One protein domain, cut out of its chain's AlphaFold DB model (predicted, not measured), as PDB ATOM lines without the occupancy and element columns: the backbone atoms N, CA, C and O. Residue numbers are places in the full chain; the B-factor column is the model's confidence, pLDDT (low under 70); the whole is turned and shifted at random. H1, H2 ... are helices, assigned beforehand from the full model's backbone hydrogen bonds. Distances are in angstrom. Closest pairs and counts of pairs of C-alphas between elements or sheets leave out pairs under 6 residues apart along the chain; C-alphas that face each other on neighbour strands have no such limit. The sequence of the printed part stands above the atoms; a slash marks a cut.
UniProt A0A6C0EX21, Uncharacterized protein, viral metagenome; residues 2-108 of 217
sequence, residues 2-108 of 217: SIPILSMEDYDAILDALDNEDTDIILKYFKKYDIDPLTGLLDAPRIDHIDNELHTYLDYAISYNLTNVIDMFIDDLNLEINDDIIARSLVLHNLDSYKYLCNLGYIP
ATOM      1  N   SER A   2      27.021  29.870 -45.336       50.53
ATOM      2  CA  SER A   2      25.881  30.636 -44.813       50.53
ATOM      3  C   SER A   2      24.675  29.715 -44.648       50.53
ATOM      4  O   SER A   2      24.350  29.008 -45.592       50.53
ATOM      5  N   ILE A   3      24.016  29.744 -43.487       58.75
ATOM      6  CA  ILE A   3      22.790  28.971 -43.240       58.75
ATOM      7  C   ILE A   3      21.703  29.457 -44.220       58.75
ATOM      8  O   ILE A   3      21.446  30.668 -44.259       58.75
ATOM      9  N   PRO A   4      21.087  28.569 -45.020       65.12
ATOM     10  CA  PRO A   4      20.031  28.958 -45.943       65.12
ATOM     11  C   PRO A   4      18.822  29.507 -45.178       65.12
ATOM     12  O   PRO A   4      18.382  28.948 -44.176       65.12
ATOM     13  N   ILE A   5      18.283  30.638 -45.641       71.19
ATOM     14  CA  ILE A   5      17.083  31.243 -45.053       71.19
ATOM     15  C   ILE A   5      15.868  30.570 -45.692       71.19
ATOM     16  O   ILE A   5      15.433  30.969 -46.774       71.19
ATOM     17  N   LEU A   6      15.342  29.544 -45.026       78.62
ATOM     18  CA  LEU A   6      14.112  28.857 -45.416       78.62
ATOM     19  C   LEU A   6      12.888  29.562 -44.825       78.62
ATOM     20  O   LEU A   6      12.921  30.069 -43.702       78.62
ATOM     21  N   SER A   7      11.795  29.597 -45.589       83.94
ATOM     22  CA  SER A   7      10.485  29.876 -45.004       83.94
ATOM     23  C   SER A   7       9.989  28.640 -44.247       83.94
ATOM     24  O   SER A   7      10.410  27.527 -44.552       83.94
ATOM     25  N   MET A   8       9.084  28.822 -43.281       82.88
ATOM     26  CA  MET A   8       8.494  27.694 -42.549       82.88
ATOM     27  C   MET A   8       7.770  26.722 -43.495       82.88
ATOM     28  O   MET A   8       7.949  25.522 -43.380       82.88
ATOM     29  N   GLU A   9       7.059  27.239 -44.503       85.75
ATOM     30  CA  GLU A   9       6.385  26.415 -45.519       85.75
ATOM     31  C   GLU A   9       7.367  25.584 -46.363       85.75
ATOM     32  O   GLU A   9       7.073  24.442 -46.704       85.75
ATOM     33  N   ASP A  10       8.530  26.144 -46.720       87.06
ATOM     34  CA  ASP A  10       9.554  25.390 -47.455       87.06
ATOM     35  C   ASP A  10      10.200  24.318 -46.574       87.06
ATOM     36  O   ASP A  10      10.535  23.247 -47.070       87.06
ATOM     37  N   TYR A  11      10.394  24.615 -45.289       86.06
ATOM     38  CA  TYR A  11      10.960  23.674 -44.332       86.06
ATOM     39  C   TYR A  11      10.007  22.500 -44.066       86.06
ATOM     40  O   TYR A  11      10.425  21.353 -44.204       86.06
ATOM     41  N   ASP A  12       8.726  22.777 -43.804       86.38
ATOM     42  CA  ASP A  12       7.689  21.750 -43.633       86.38
ATOM     43  C   ASP A  12       7.596  20.855 -44.877       86.38
ATOM     44  O   ASP A  12       7.556  19.636 -44.766       86.38
ATOM     45  N   ALA A  13       7.667  21.440 -46.078       90.69
ATOM     46  CA  ALA A  13       7.655  20.669 -47.321       90.69
ATOM     47  C   ALA A  13       8.877  19.744 -47.483       90.69
ATOM     48  O   ALA A  13       8.761  18.698 -48.119       90.69
ATOM     49  N   ILE A  14      10.046  20.122 -46.950       91.75
ATOM     50  CA  ILE A  14      11.233  19.255 -46.941       91.75
ATOM     51  C   ILE A  14      11.031  18.102 -45.957       91.75
ATOM     52  O   ILE A  14      11.329  16.966 -46.315       91.75
ATOM     53  N   LEU A  15      10.524  18.375 -44.750       90.12
ATOM     54  CA  LEU A  15      10.254  17.334 -43.754       90.12
ATOM     55  C   LEU A  15       9.182  16.349 -44.235       90.12
ATOM     56  O   LEU A  15       9.421  15.147 -44.212       90.12
ATOM     57  N   ASP A  16       8.072  16.842 -44.786       91.75
ATOM     58  CA  ASP A  16       7.037  15.998 -45.394       91.75
ATOM     59  C   ASP A  16       7.620  15.123 -46.517       91.75
ATOM     60  O   ASP A  16       7.236  13.966 -46.684       91.75
ATOM     61  N   ALA A  17       8.548  15.660 -47.314       94.88
ATOM     62  CA  ALA A  17       9.200  14.892 -48.368       94.88
ATOM     63  C   ALA A  17      10.157  13.830 -47.805       94.88
ATOM     64  O   ALA A  17      10.198  12.728 -48.346       94.88
ATOM     65  N   LEU A  18      10.880  14.123 -46.718       93.75
ATOM     66  CA  LEU A  18      11.715  13.145 -46.007       93.75
ATOM     67  C   LEU A  18      10.871  12.004 -45.436       93.75
ATOM     68  O   LEU A  18      11.190  10.847 -45.685       93.75
ATOM     69  N   ASP A  19       9.758  12.319 -44.773       91.62
ATOM     70  CA  ASP A  19       8.846  11.326 -44.186       91.62
ATOM     71  C   ASP A  19       8.243  10.368 -45.221       91.62
ATOM     72  O   ASP A  19       7.880   9.237 -44.900       91.62
ATOM     73  N   ASN A  20       8.125  10.820 -46.472       93.94
ATOM     74  CA  ASN A  20       7.620  10.024 -47.590       93.94
ATOM     75  C   ASN A  20       8.733   9.486 -48.510       93.94
ATOM     76  O   ASN A  20       8.414   8.890 -49.540       93.94
ATOM     77  N   GLU A  21      10.008   9.717 -48.177       95.56
ATOM     78  CA  GLU A  21      11.179   9.417 -49.015       95.56
ATOM     79  C   GLU A  21      11.053   9.934 -50.470       95.56
ATOM     80  O   GLU A  21      11.518   9.304 -51.422       95.56
ATOM     81  N   ASP A  22      10.427  11.101 -50.671       97.12
ATOM     82  CA  ASP A  22      10.270  11.741 -51.986       97.12
ATOM     83  C   ASP A  22      11.567  12.464 -52.393       97.12
ATOM     84  O   ASP A  22      11.731  13.682 -52.245       97.12
ATOM     85  N   THR A  23      12.522  11.681 -52.898       97.25
ATOM     86  CA  THR A  23      13.868  12.143 -53.270       97.25
ATOM     87  C   THR A  23      13.863  13.234 -54.340       97.25
ATOM     88  O   THR A  23      14.701  14.135 -54.288       97.25
ATOM     89  N   ASP A  24      12.888  13.237 -55.256       96.81
ATOM     90  CA  ASP A  24      12.738  14.272 -56.286       96.81
ATOM     91  C   ASP A  24      12.426  15.640 -55.663       96.81
ATOM     92  O   ASP A  24      13.013  16.668 -56.043       96.81
ATOM     93  N   ILE A  25      11.498  15.677 -54.700       95.56
ATOM     94  CA  ILE A  25      11.154  16.905 -53.979       95.56
ATOM     95  C   ILE A  25      12.332  17.352 -53.115       95.56
ATOM     96  O   ILE A  25      12.718  18.524 -53.205       95.56
ATOM     97  N   ILE A  26      12.943  16.448 -52.345       96.31
ATOM     98  CA  ILE A  26      14.083  16.781 -51.476       96.31
ATOM     99  C   ILE A  26      15.215  17.391 -52.308       96.31
ATOM    100  O   ILE A  26      15.643  18.519 -52.050       96.31
ATOM    101  N   LEU A  27      15.630  16.718 -53.384       96.44
ATOM    102  CA  LEU A  27      16.712  17.166 -54.260       96.44
ATOM    103  C   LEU A  27      16.421  18.531 -54.892       96.44
ATOM    104  O   LEU A  27      17.309  19.383 -55.007       96.44
ATOM    105  N   LYS A  28      15.167  18.776 -55.291       95.75
ATOM    106  CA  LYS A  28      14.730  20.077 -55.815       95.75
ATOM    107  C   LYS A  28      14.901  21.184 -54.776       95.75
ATOM    108  O   LYS A  28      15.369  22.267 -55.136       95.75
ATOM    109  N   TYR A  29      14.507  20.948 -53.527       93.81
ATOM    110  CA  TYR A  29      14.648  21.927 -52.448       93.81
ATOM    111  C   TYR A  29      16.114  22.162 -52.086       93.81
ATOM    112  O   TYR A  29      16.537  23.319 -52.017       93.81
ATOM    113  N   PHE A  30      16.904  21.095 -51.967       94.38
ATOM    114  CA  PHE A  30      18.327  21.179 -51.645       94.38
ATOM    115  C   PHE A  30      19.091  21.967 -52.708       94.38
ATOM    116  O   PHE A  30      19.801  22.914 -52.382       94.38
ATOM    117  N   LYS A  31      18.847  21.702 -53.999       93.44
ATOM    118  CA  LYS A  31      19.450  22.473 -55.102       93.44
ATOM    119  C   LYS A  31      18.964  23.920 -55.170       93.44
ATOM    120  O   LYS A  31      19.730  24.806 -55.541       93.44
ATOM    121  N   LYS A  32      17.689  24.182 -54.861       93.31
ATOM    122  CA  LYS A  32      17.117  25.541 -54.890       93.31
ATOM    123  C   LYS A  32      17.733  26.436 -53.815       93.31
ATOM    124  O   LYS A  32      17.923  27.625 -54.068       93.31
ATOM    125  N   TYR A  33      17.985  25.873 -52.638       90.12
ATOM    126  CA  TYR A  33      18.424  26.607 -51.455       90.12
ATOM    127  C   TYR A  33      19.892  26.376 -51.083       90.12
ATOM    128  O   TYR A  33      20.338  26.969 -50.107       90.12
ATOM    129  N   ASP A  34      20.634  25.596 -51.875       90.31
ATOM    130  CA  ASP A  34      22.037  25.242 -51.616       90.31
ATOM    131  C   ASP A  34      22.207  24.579 -50.236       90.31
ATOM    132  O   ASP A  34      23.042  24.975 -49.425       90.31
ATOM    133  N   ILE A  35      21.323  23.618 -49.935       91.19
ATOM    134  CA  ILE A  35      21.321  22.867 -48.673       91.19
ATOM    135  C   ILE A  35      22.261  21.673 -48.817       91.19
ATOM    136  O   ILE A  35      22.115  20.870 -49.738       91.19
ATOM    137  N   ASP A  36      23.184  21.550 -47.871       92.25
ATOM    138  CA  ASP A  36      24.030  20.372 -47.693       92.25
ATOM    139  C   ASP A  36      23.358  19.379 -46.718       92.25
ATOM    140  O   ASP A  36      22.757  19.846 -45.744       92.25
ATOM    141  N   PRO A  37      23.445  18.046 -46.909       93.69
ATOM    142  CA  PRO A  37      22.909  17.061 -45.958       93.69
ATOM    143  C   PRO A  37      23.390  17.239 -44.509       93.69
ATOM    144  O   PRO A  37      22.648  16.947 -43.573       93.69
ATOM    145  N   LEU A  38      24.593  17.780 -44.310       92.31
ATOM    146  CA  LEU A  38      25.175  18.094 -43.000       92.31
ATOM    147  C   LEU A  38      24.700  19.449 -42.445       92.31
ATOM    148  O   LEU A  38      25.135  19.886 -41.377       92.31
ATOM    149  N   THR A  39      23.813  20.151 -43.153       89.50
ATOM    150  CA  THR A  39      23.191  21.384 -42.662       89.50
ATOM    151  C   THR A  39      22.301  21.070 -41.465       89.50
ATOM    152  O   THR A  39      21.565  20.085 -41.458       89.50
ATOM    153  N   GLY A  40      22.356  21.946 -40.459       84.38
ATOM    154  CA  GLY A  40      21.573  21.805 -39.239       84.38
ATOM    155  C   GLY A  40      20.063  21.777 -39.493       84.38
ATOM    156  O   GLY A  40      19.530  22.635 -40.200       84.38
ATOM    157  N   LEU A  41      19.386  20.817 -38.869       76.44
ATOM    158  CA  LEU A  41      17.940  20.648 -38.876       76.44
ATOM    159  C   LEU A  41      17.319  21.537 -37.787       76.44
ATOM    160  O   LEU A  41      17.603  21.372 -36.600       76.44
ATOM    161  N   LEU A  42      16.497  22.513 -38.175       65.81
ATOM    162  CA  LEU A  42      15.897  23.473 -37.244       65.81
ATOM    163  C   LEU A  42      14.483  23.031 -36.848       65.81
ATOM    164  O   LEU A  42      13.549  23.277 -37.592       65.81
ATOM    165  N   ASP A  43      14.332  22.463 -35.646       55.16
ATOM    166  CA  ASP A  43      13.032  22.157 -35.014       55.16
ATOM    167  C   ASP A  43      12.208  21.096 -35.785       55.16
ATOM    168  O   ASP A  43      11.285  21.406 -36.532       55.16
ATOM    169  N   ALA A  44      12.561  19.813 -35.636       45.88
ATOM    170  CA  ALA A  44      11.686  18.715 -36.066       45.88
ATOM    171  C   ALA A  44      10.707  18.339 -34.939       45.88
ATOM    172  O   ALA A  44      11.141  18.235 -33.788       45.88
ATOM    173  N   PRO A  45       9.415  18.090 -35.231       42.19
ATOM    174  CA  PRO A  45       8.473  17.559 -34.254       42.19
ATOM    175  C   PRO A  45       8.785  16.076 -34.013       42.19
ATOM    176  O   PRO A  45       8.566  15.233 -34.877       42.19
ATOM    177  N   ARG A  46       9.333  15.757 -32.837       51.12
ATOM    178  CA  ARG A  46       9.901  14.439 -32.523       51.12
ATOM    179  C   ARG A  46       9.000  13.688 -31.558       51.12
ATOM    180  O   ARG A  46       8.841  14.066 -30.401       51.12
ATOM    181  N   ILE A  47       8.372  12.635 -32.057       39.06
ATOM    182  CA  ILE A  47       7.619  11.685 -31.247       39.06
ATOM    183  C   ILE A  47       8.576  10.501 -31.028       39.06
ATOM    184  O   ILE A  47       8.925   9.822 -31.984       39.06
ATOM    185  N   ASP A  48       9.036  10.321 -29.783       42.03
ATOM    186  CA  ASP A  48       9.662   9.098 -29.234       42.03
ATOM    187  C   ASP A  48      11.207   8.886 -29.270       42.03
ATOM    188  O   ASP A  48      11.647   7.806 -28.879       42.03
ATOM    189  N   HIS A  49      12.063   9.871 -29.595       44.72
ATOM    190  CA  HIS A  49      13.540   9.706 -29.528       44.72
ATOM    191  C   HIS A  49      14.257  10.679 -28.571       44.72
ATOM    192  O   HIS A  49      13.800  11.797 -28.345       44.72
ATOM    193  N   ILE A  50      15.384  10.241 -27.987       45.12
ATOM    194  CA  ILE A  50      16.215  11.019 -27.050       45.12
ATOM    195  C   ILE A  50      16.810  12.223 -27.802       45.12
ATOM    196  O   ILE A  50      17.695  12.105 -28.642       45.12
ATOM    197  N   ASP A  51      16.266  13.399 -27.503       50.44
ATOM    198  CA  ASP A  51      16.270  14.614 -28.329       50.44
ATOM    199  C   ASP A  51      17.623  15.291 -28.624       50.44
ATOM    200  O   ASP A  51      17.682  16.236 -29.417       50.44
ATOM    201  N   ASN A  52      18.720  14.868 -28.003       57.72
ATOM    202  CA  ASN A  52      19.945  15.669 -28.006       57.72
ATOM    203  C   ASN A  52      20.879  15.415 -29.185       57.72
ATOM    204  O   ASN A  52      21.838  16.164 -29.326       57.72
ATOM    205  N   GLU A  53      20.613  14.415 -30.024       67.12
ATOM    206  CA  GLU A  53      21.605  13.958 -31.000       67.12
ATOM    207  C   GLU A  53      21.195  14.168 -32.453       67.12
ATOM    208  O   GLU A  53      22.061  14.209 -33.309       67.12
ATOM    209  N   LEU A  54      19.918  14.376 -32.773       76.25
ATOM    210  CA  LEU A  54      19.495  14.598 -34.157       76.25
ATOM    211  C   LEU A  54      19.752  16.061 -34.562       76.25
ATOM    212  O   LEU A  54      18.997  16.960 -34.177       76.25
ATOM    213  N   HIS A  55      20.839  16.318 -35.297       80.62
ATOM    214  CA  HIS A  55      21.325  17.674 -35.582       80.62
ATOM    215  C   HIS A  55      21.211  18.092 -37.042       80.62
ATOM    216  O   HIS A  55      21.096  19.289 -37.292       80.62
ATOM    217  N   THR A  56      21.250  17.163 -37.993       91.06
ATOM    218  CA  THR A  56      21.331  17.452 -39.436       91.06
ATOM    219  C   THR A  56      20.269  16.705 -40.248       91.06
ATOM    220  O   THR A  56      19.581  15.825 -39.731       91.06
ATOM    221  N   TYR A  57      20.122  17.049 -41.532       92.25
ATOM    222  CA  TYR A  57      19.270  16.281 -42.451       92.25
ATOM    223  C   TYR A  57      19.785  14.849 -42.650       92.25
ATOM    224  O   TYR A  57      18.983  13.923 -42.767       92.25
ATOM    225  N   LEU A  58      21.106  14.658 -42.643       95.12
ATOM    226  CA  LEU A  58      21.717  13.332 -42.653       95.12
ATOM    227  C   LEU A  58      21.371  12.546 -41.385       95.12
ATOM    228  O   LEU A  58      20.966  11.395 -41.495       95.12
ATOM    229  N   ASP A  59      21.451  13.171 -40.206       93.12
ATOM    230  CA  ASP A  59      21.060  12.513 -38.952       93.12
ATOM    231  C   ASP A  59      19.597  12.065 -38.995       93.12
ATOM    232  O   ASP A  59      19.284  10.968 -38.554       93.12
ATOM    233  N   TYR A  60      18.705  12.875 -39.579       92.31
ATOM    234  CA  TYR A  60      17.309  12.484 -39.785       92.31
ATOM    235  C   TYR A  60      17.197  11.229 -40.655       92.31
ATOM    236  O   TYR A  60      16.543  10.261 -40.273       92.31
ATOM    237  N   ALA A  61      17.874  11.221 -41.804       95.12
ATOM    238  CA  ALA A  61      17.852  10.078 -42.709       95.12
ATOM    239  C   ALA A  61      18.421   8.805 -42.057       95.12
ATOM    240  O   ALA A  61      17.833   7.738 -42.213       95.12
ATOM    241  N   ILE A  62      19.503   8.919 -41.280       95.06
ATOM    242  CA  ILE A  62      20.106   7.801 -40.540       95.06
ATOM    243  C   ILE A  62      19.177   7.324 -39.416       95.06
ATOM    244  O   ILE A  62      18.894   6.135 -39.316       95.06
ATOM    245  N   SER A  63      18.650   8.222 -38.581       91.81
ATOM    246  CA  SER A  63      17.785   7.845 -37.454       91.81
ATOM    247  C   SER A  63      16.514   7.122 -37.889       91.81
ATOM    248  O   SER A  63      16.083   6.207 -37.191       91.81
ATOM    249  N   TYR A  64      15.943   7.485 -39.039       91.94
ATOM    250  CA  TYR A  64      14.741   6.848 -39.584       91.94
ATOM    251  C   TYR A  64      15.033   5.779 -40.650       91.94
ATOM    252  O   TYR A  64      14.092   5.232 -41.223       91.94
ATOM    253  N   ASN A  65      16.306   5.439 -40.890       94.12
ATOM    254  CA  ASN A  65      16.737   4.463 -41.900       94.12
ATOM    255  C   ASN A  65      16.142   4.732 -43.302       94.12
ATOM    256  O   ASN A  65      15.660   3.828 -43.989       94.12
ATOM    257  N   LEU A  66      16.161   5.997 -43.731       96.56
ATOM    258  CA  LEU A  66      15.629   6.458 -45.017       96.56
ATOM    259  C   LEU A  66      16.612   6.144 -46.154       96.56
ATOM    260  O   LEU A  66      17.215   7.040 -46.744       96.56
ATOM    261  N   THR A  67      16.823   4.859 -46.436       96.75
ATOM    262  CA  THR A  67      17.859   4.382 -47.376       96.75
ATOM    263  C   THR A  67      17.803   5.047 -48.755       96.75
ATOM    264  O   THR A  67      18.848   5.434 -49.266       96.75
ATOM    265  N   ASN A  68      16.616   5.307 -49.324       97.31
ATOM    266  CA  ASN A  68      16.523   5.983 -50.629       97.31
ATOM    267  C   ASN A  68      17.009   7.440 -50.562       97.31
ATOM    268  O   ASN A  68      17.554   7.973 -51.529       97.31
ATOM    269  N   VAL A  69      16.798   8.098 -49.420       97.94
ATOM    270  CA  VAL A  69      17.288   9.457 -49.171       97.94
ATOM    271  C   VAL A  69      18.802   9.445 -48.975       97.94
ATOM    272  O   VAL A  69      19.477  10.317 -49.517       97.94
ATOM    273  N   ILE A  70      19.340   8.452 -48.258       97.88
ATOM    274  CA  ILE A  70      20.789   8.267 -48.084       97.88
ATOM    275  C   ILE A  70      21.464   8.039 -49.444       97.88
ATOM    276  O   ILE A  70      22.423   8.744 -49.755       97.88
ATOM    277  N   ASP A  71      20.928   7.146 -50.283       98.12
ATOM    278  CA  ASP A  71      21.411   6.926 -51.655       98.12
ATOM    279  C   ASP A  71      21.422   8.235 -52.457       98.12
ATOM    280  O   ASP A  71      22.424   8.586 -53.075       98.12
ATOM    281  N   MET A  72      20.341   9.020 -52.396       98.00
ATOM    282  CA  MET A  72      20.268  10.318 -53.079       98.00
ATOM    283  C   MET A  72      21.279  11.336 -52.528       98.00
ATOM    284  O   MET A  72      21.869  12.101 -53.295       98.00
ATOM    285  N   PHE A  73      21.540  11.352 -51.218       97.88
ATOM    286  CA  PHE A  73      22.592  12.196 -50.648       97.88
ATOM    287  C   PHE A  73      23.974  11.812 -51.186       97.88
ATOM    288  O   PHE A  73      24.754  12.698 -51.546       97.88
ATOM    289  N   ILE A  74      24.264  10.519 -51.299       97.56
ATOM    290  CA  ILE A  74      25.533  10.010 -51.830       97.56
ATOM    291  C   ILE A  74      25.653  10.323 -53.327       97.56
ATOM    292  O   ILE A  74      26.595  10.998 -53.745       97.56
ATOM    293  N   ASP A  75      24.687   9.894 -54.134       97.00
ATOM    294  CA  ASP A  75      24.798   9.889 -55.595       97.00
ATOM    295  C   ASP A  75      24.508  11.257 -56.228       97.00
ATOM    296  O   ASP A  75      25.226  11.704 -57.129       97.00
ATOM    297  N   ASP A  76      23.456  11.946 -55.776       97.06
ATOM    298  CA  ASP A  76      22.990  13.186 -56.407       97.06
ATOM    299  C   ASP A  76      23.548  14.449 -55.748       97.06
ATOM    300  O   ASP A  76      23.662  15.493 -56.412       97.06
ATOM    301  N   LEU A  77      23.883  14.375 -54.455       96.12
ATOM    302  CA  LEU A  77      24.484  15.478 -53.696       96.12
ATOM    303  C   LEU A  77      25.983  15.291 -53.430       96.12
ATOM    304  O   LEU A  77      26.623  16.241 -52.985       96.12
ATOM    305  N   ASN A  78      26.571  14.158 -53.829       95.19
ATOM    306  CA  ASN A  78      27.994  13.843 -53.654       95.19
ATOM    307  C   ASN A  78      28.432  13.855 -52.179       95.19
ATOM    308  O   ASN A  78      29.533  14.316 -51.871       95.19
ATOM    309  N   LEU A  79      27.574  13.381 -51.270       96.62
ATOM    310  CA  LEU A  79      27.949  13.172 -49.875       96.62
ATOM    311  C   LEU A  79      29.035  12.091 -49.799       96.62
ATOM    312  O   LEU A  79      28.820  10.941 -50.179       96.62
ATOM    313  N   GLU A  80      30.207  12.462 -49.292       96.38
ATOM    314  CA  GLU A  80      31.279  11.517 -48.996       96.38
ATOM    315  C   GLU A  80      30.979  10.816 -47.669       96.38
ATOM    316  O   GLU A  80      30.886  11.475 -46.636       96.38
ATOM    317  N   ILE A  81      30.836   9.489 -47.695       97.00
ATOM    318  CA  ILE A  81      30.683   8.678 -46.484       97.00
ATOM    319  C   ILE A  81      32.074   8.335 -45.952       97.00
ATOM    320  O   ILE A  81      32.812   7.558 -46.561       97.00
ATOM    321  N   ASN A  82      32.423   8.938 -44.820       97.12
ATOM    322  CA  ASN A  82      33.632   8.657 -44.057       97.12
ATOM    323  C   ASN A  82      33.289   7.910 -42.754       97.12
ATOM    324  O   ASN A  82      32.117   7.684 -42.450       97.12
ATOM    325  N   ASP A  83      34.313   7.548 -41.980       97.81
ATOM    326  CA  ASP A  83      34.140   6.818 -40.719       97.81
ATOM    327  C   ASP A  83      33.253   7.571 -39.711       97.81
ATOM    328  O   ASP A  83      32.379   6.965 -39.102       97.81
ATOM    329  N   ASP A  84      33.367   8.903 -39.625       96.50
ATOM    330  CA  ASP A  84      32.519   9.722 -38.743       96.50
ATOM    331  C   ASP A  84      31.016   9.538 -39.040       96.50
ATOM    332  O   ASP A  84      30.192   9.482 -38.124       96.50
ATOM    333  N   ILE A  85      30.634   9.432 -40.321       96.19
ATOM    334  CA  ILE A  85      29.237   9.214 -40.735       96.19
ATOM    335  C   ILE A  85      28.779   7.784 -40.423       96.19
ATOM    336  O   ILE A  85      27.619   7.573 -40.058       96.19
ATOM    337  N   ILE A  86      29.669   6.797 -40.527       98.06
ATOM    338  CA  ILE A  86      29.356   5.415 -40.140       98.06
ATOM    339  C   ILE A  86      29.141   5.349 -38.622       98.06
ATOM    340  O   ILE A  86      28.085   4.891 -38.175       98.06
ATOM    341  N   ALA A  87      30.072   5.905 -37.841       97.38
ATOM    342  CA  ALA A  87      30.003   6.012 -36.384       97.38
ATOM    343  C   ALA A  87      28.722   6.720 -35.925       97.38
ATOM    344  O   ALA A  87      28.091   6.328 -34.939       97.38
ATOM    345  N   ARG A  88      28.270   7.720 -36.689       95.25
ATOM    346  CA  ARG A  88      27.028   8.446 -36.415       95.25
ATOM    347  C   ARG A  88      25.792   7.550 -36.380       95.25
ATOM    348  O   ARG A  88      24.882   7.819 -35.598       95.25
ATOM    349  N   SER A  89      25.770   6.473 -37.161       96.75
ATOM    350  CA  SER A  89      24.680   5.487 -37.130       96.75
ATOM    351  C   SER A  89      24.595   4.758 -35.788       96.75
ATOM    352  O   SER A  89      23.497   4.433 -35.339       96.75
ATOM    353  N   LEU A  90      25.735   4.548 -35.120       95.62
ATOM    354  CA  LEU A  90      25.796   3.946 -33.787       95.62
ATOM    355  C   LEU A  90      25.360   4.926 -32.702       95.62
ATOM    356  O   LEU A  90      24.571   4.544 -31.843       95.62
ATOM    357  N   VAL A  91      25.816   6.183 -32.781       93.38
ATOM    358  CA  VAL A  91      25.384   7.262 -31.871       93.38
ATOM    359  C   VAL A  91      23.863   7.393 -31.897       93.38
ATOM    360  O   VAL A  91      23.211   7.316 -30.869       93.38
ATOM    361  N   LEU A  92      23.275   7.446 -33.095       92.69
ATOM    362  CA  LEU A  92      21.825   7.532 -33.280       92.69
ATOM    363  C   LEU A  92      21.083   6.208 -33.010       92.69
ATOM    364  O   LEU A  92      19.887   6.113 -33.296       92.69
ATOM    365  N   HIS A  93      21.777   5.184 -32.500       92.31
ATOM    366  CA  HIS A  93      21.262   3.850 -32.189       92.31
ATOM    367  C   HIS A  93      20.512   3.168 -33.351       92.31
ATOM    368  O   HIS A  93      19.620   2.345 -33.133       92.31
ATOM    369  N   ASN A  94      20.875   3.481 -34.598       94.56
ATOM    370  CA  ASN A  94      20.257   2.915 -35.794       94.56
ATOM    371  C   ASN A  94      21.203   1.911 -36.472       94.56
ATOM    372  O   ASN A  94      21.907   2.210 -37.440       94.56
ATOM    373  N   LEU A  95      21.193   0.679 -35.955       95.69
ATOM    374  CA  LEU A  95      22.036  -0.409 -36.463       95.69
ATOM    375  C   LEU A  95      21.667  -0.851 -37.887       95.69
ATOM    376  O   LEU A  95      22.515  -1.404 -38.588       95.69
ATOM    377  N   ASP A  96      20.430  -0.614 -38.329       96.81
ATOM    378  CA  ASP A  96      20.012  -0.926 -39.698       96.81
ATOM    379  C   ASP A  96      20.714  -0.011 -40.707       96.81
ATOM    380  O   ASP A  96      21.225  -0.496 -41.718       96.81
ATOM    381  N   SER A  97      20.831   1.282 -40.393       96.81
ATOM    382  CA  SER A  97      21.582   2.247 -41.204       96.81
ATOM    383  C   SER A  97      23.079   1.948 -41.203       96.81
ATOM    384  O   SER A  97      23.695   1.951 -42.268       96.81
ATOM    385  N   TYR A  98      23.655   1.598 -40.046       98.19
ATOM    386  CA  TYR A  98      25.049   1.135 -39.957       98.19
ATOM    387  C   TYR A  98      25.301  -0.051 -40.902       98.19
ATOM    388  O   TYR A  98      26.187  -0.000 -41.759       98.19
ATOM    389  N   LYS A  99      24.471  -1.099 -40.806       98.00
ATOM    390  CA  LYS A  99      24.575  -2.295 -41.659       98.00
ATOM    391  C   LYS A  99      24.387  -1.956 -43.127       98.00
ATOM    392  O   LYS A  99      25.066  -2.518 -43.982       98.00
ATOM    393  N   TYR A 100      23.453  -1.066 -43.438       98.19
ATOM    394  CA  TYR A 100      23.208  -0.623 -44.800       98.19
ATOM    395  C   TYR A 100      24.439   0.069 -45.403       98.19
ATOM    396  O   TYR A 100      24.879  -0.343 -46.477       98.19
ATOM    397  N   LEU A 101      25.061   1.019 -44.695       98.06
ATOM    398  CA  LEU A 101      26.296   1.674 -45.147       98.06
ATOM    399  C   LEU A 101      27.439   0.663 -45.338       98.06
ATOM    400  O   LEU A 101      28.112   0.683 -46.370       98.06
ATOM    401  N   CYS A 102      27.609  -0.282 -44.412       97.56
ATOM    402  CA  CYS A 102      28.613  -1.341 -44.555       97.56
ATOM    403  C   CYS A 102      28.346  -2.228 -45.784       97.56
ATOM    404  O   CYS A 102      29.263  -2.567 -46.534       97.56
ATOM    405  N   ASN A 103      27.078  -2.551 -46.065       97.50
ATOM    406  CA  ASN A 103      26.678  -3.325 -47.245       97.50
ATOM    407  C   ASN A 103      26.916  -2.588 -48.573       97.50
ATOM    408  O   ASN A 103      27.108  -3.243 -49.600       97.50
ATOM    409  N   LEU A 104      26.923  -1.250 -48.571       97.25
ATOM    410  CA  LEU A 104      27.340  -0.442 -49.724       97.25
ATOM    411  C   LEU A 104      28.863  -0.482 -49.954       97.25
ATOM    412  O   LEU A 104      29.337  -0.074 -51.015       97.25
ATOM    413  N   GLY A 105      29.625  -1.032 -49.005       97.00
ATOM    414  CA  GLY A 105      31.074  -1.207 -49.086       97.00
ATOM    415  C   GLY A 105      31.877  -0.132 -48.360       97.00
ATOM    416  O   GLY A 105      33.097  -0.088 -48.533       97.00
ATOM    417  N   TYR A 106      31.227   0.725 -47.568       97.50
ATOM    418  CA  TYR A 106      31.924   1.634 -46.661       97.50
ATOM    419  C   TYR A 106      32.465   0.848 -45.466       97.50
ATOM    420  O   TYR A 106      31.784  -0.022 -44.930       97.50
ATOM    421  N   ILE A 107      33.712   1.118 -45.088       96.50
ATOM    422  CA  ILE A 107      34.436   0.328 -44.090       96.50
ATOM    423  C   ILE A 107      34.543   1.170 -42.815       96.50
ATOM    424  O   ILE A 107      35.100   2.267 -42.899       96.50
ATOM    425  N   PRO A 108      34.021   0.695 -41.671       97.69
ATOM    426  CA  PRO A 108      34.240   1.356 -40.394       97.69
ATOM    427  C   PRO A 108      35.707   1.266 -39.952       97.69
ATOM    428  O   PRO A 108      36.402   0.300 -40.265       97.69
TER     429      PRO A 108
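What this domain is: This is residues 2 to 108 of the 217 residues of an uncharacterized protein of viral metagenome (UniProt A0A6C0EX21). Three helical hairpins follow one another in a row along the longest axis: H1 with H2 at one end, H3 with H4 in the middle, and H5 with H6 at the other end. Between the first and second hairpins the chain makes a wide loop, residues 34 to 56, with no named element. The printed part has 107 residues, with six named helices in the order H1 to H6 and no named strand, and its class is all helix. The whole is compact, with a radius of gyration of the C-alphas of 13.2 A, and rounded, with spans of 37 by 30 by 27 A.

Where its parts are: H1, the longest helix with 12 residues, covers residues 8 to 19 and measures 16.5 A from C-alpha 8 at (8.494, 27.694, -42.549) to C-alpha 19. H2, residues 23 to 33, measures 15.3 A. H3, residues 57 to 63, measures 9.9 A from C-alpha 57 at (19.270, 16.281, -42.451), and H4, residues 67 to 75, measures 12.1 A. H5, residues 83 to 91, measures 12.5 A. H6, residues 95 to 103, measures 12.1 A and ends with C-alpha 103 at (26.678, -3.325, -47.245).

How they stand to each other: H1 and H2 touch and form a hairpin at a shallow tilt of 31 degrees, opposite ways; their closest C-alphas, those of Ile 14 and Ile 26, are 5.9 A apart. H2 touches H4 at a steep tilt of 47 degrees, with the C-alphas of Thr 23 and Val 69 closest at 6.0 A. H3 and H4 touch and form a hairpin at a steep tilt of 40 degrees, opposite ways, the C-alphas of Ala 61 and Ile 70 being closest at 6.4 A. H3 and H5 only just touch, with 3 pairs of C-alphas within 8 A; the closest are those of Ile 62 and Ser 89, 6.2 A apart. H5 and H6 touch and form a hairpin at a shallow tilt of 25 degrees, opposite ways, with the C-alphas of Ser 89 and Tyr 98 closest at 5.2 A. H1 and H2 are each apart from H5 and H6. The helix packing is part aligned, part crossed. In H1, H2, H3, H4 and H6 every O i to N i+4 pair is within hydrogen-bond range; in H5 it is 3 of 5.

The domain as a whole: The two C-alphas farthest apart, those of Glu 9 and Ile 107, are 38.3 A apart. The printed part has no cut. The link from H2 to H3 is long, with 23 residues; that from H4 to H5 is short, and the other three are tight. The mean pLDDT of the printed part is 87.6, and residues 2 to 4 and 42 to 53 are under 70.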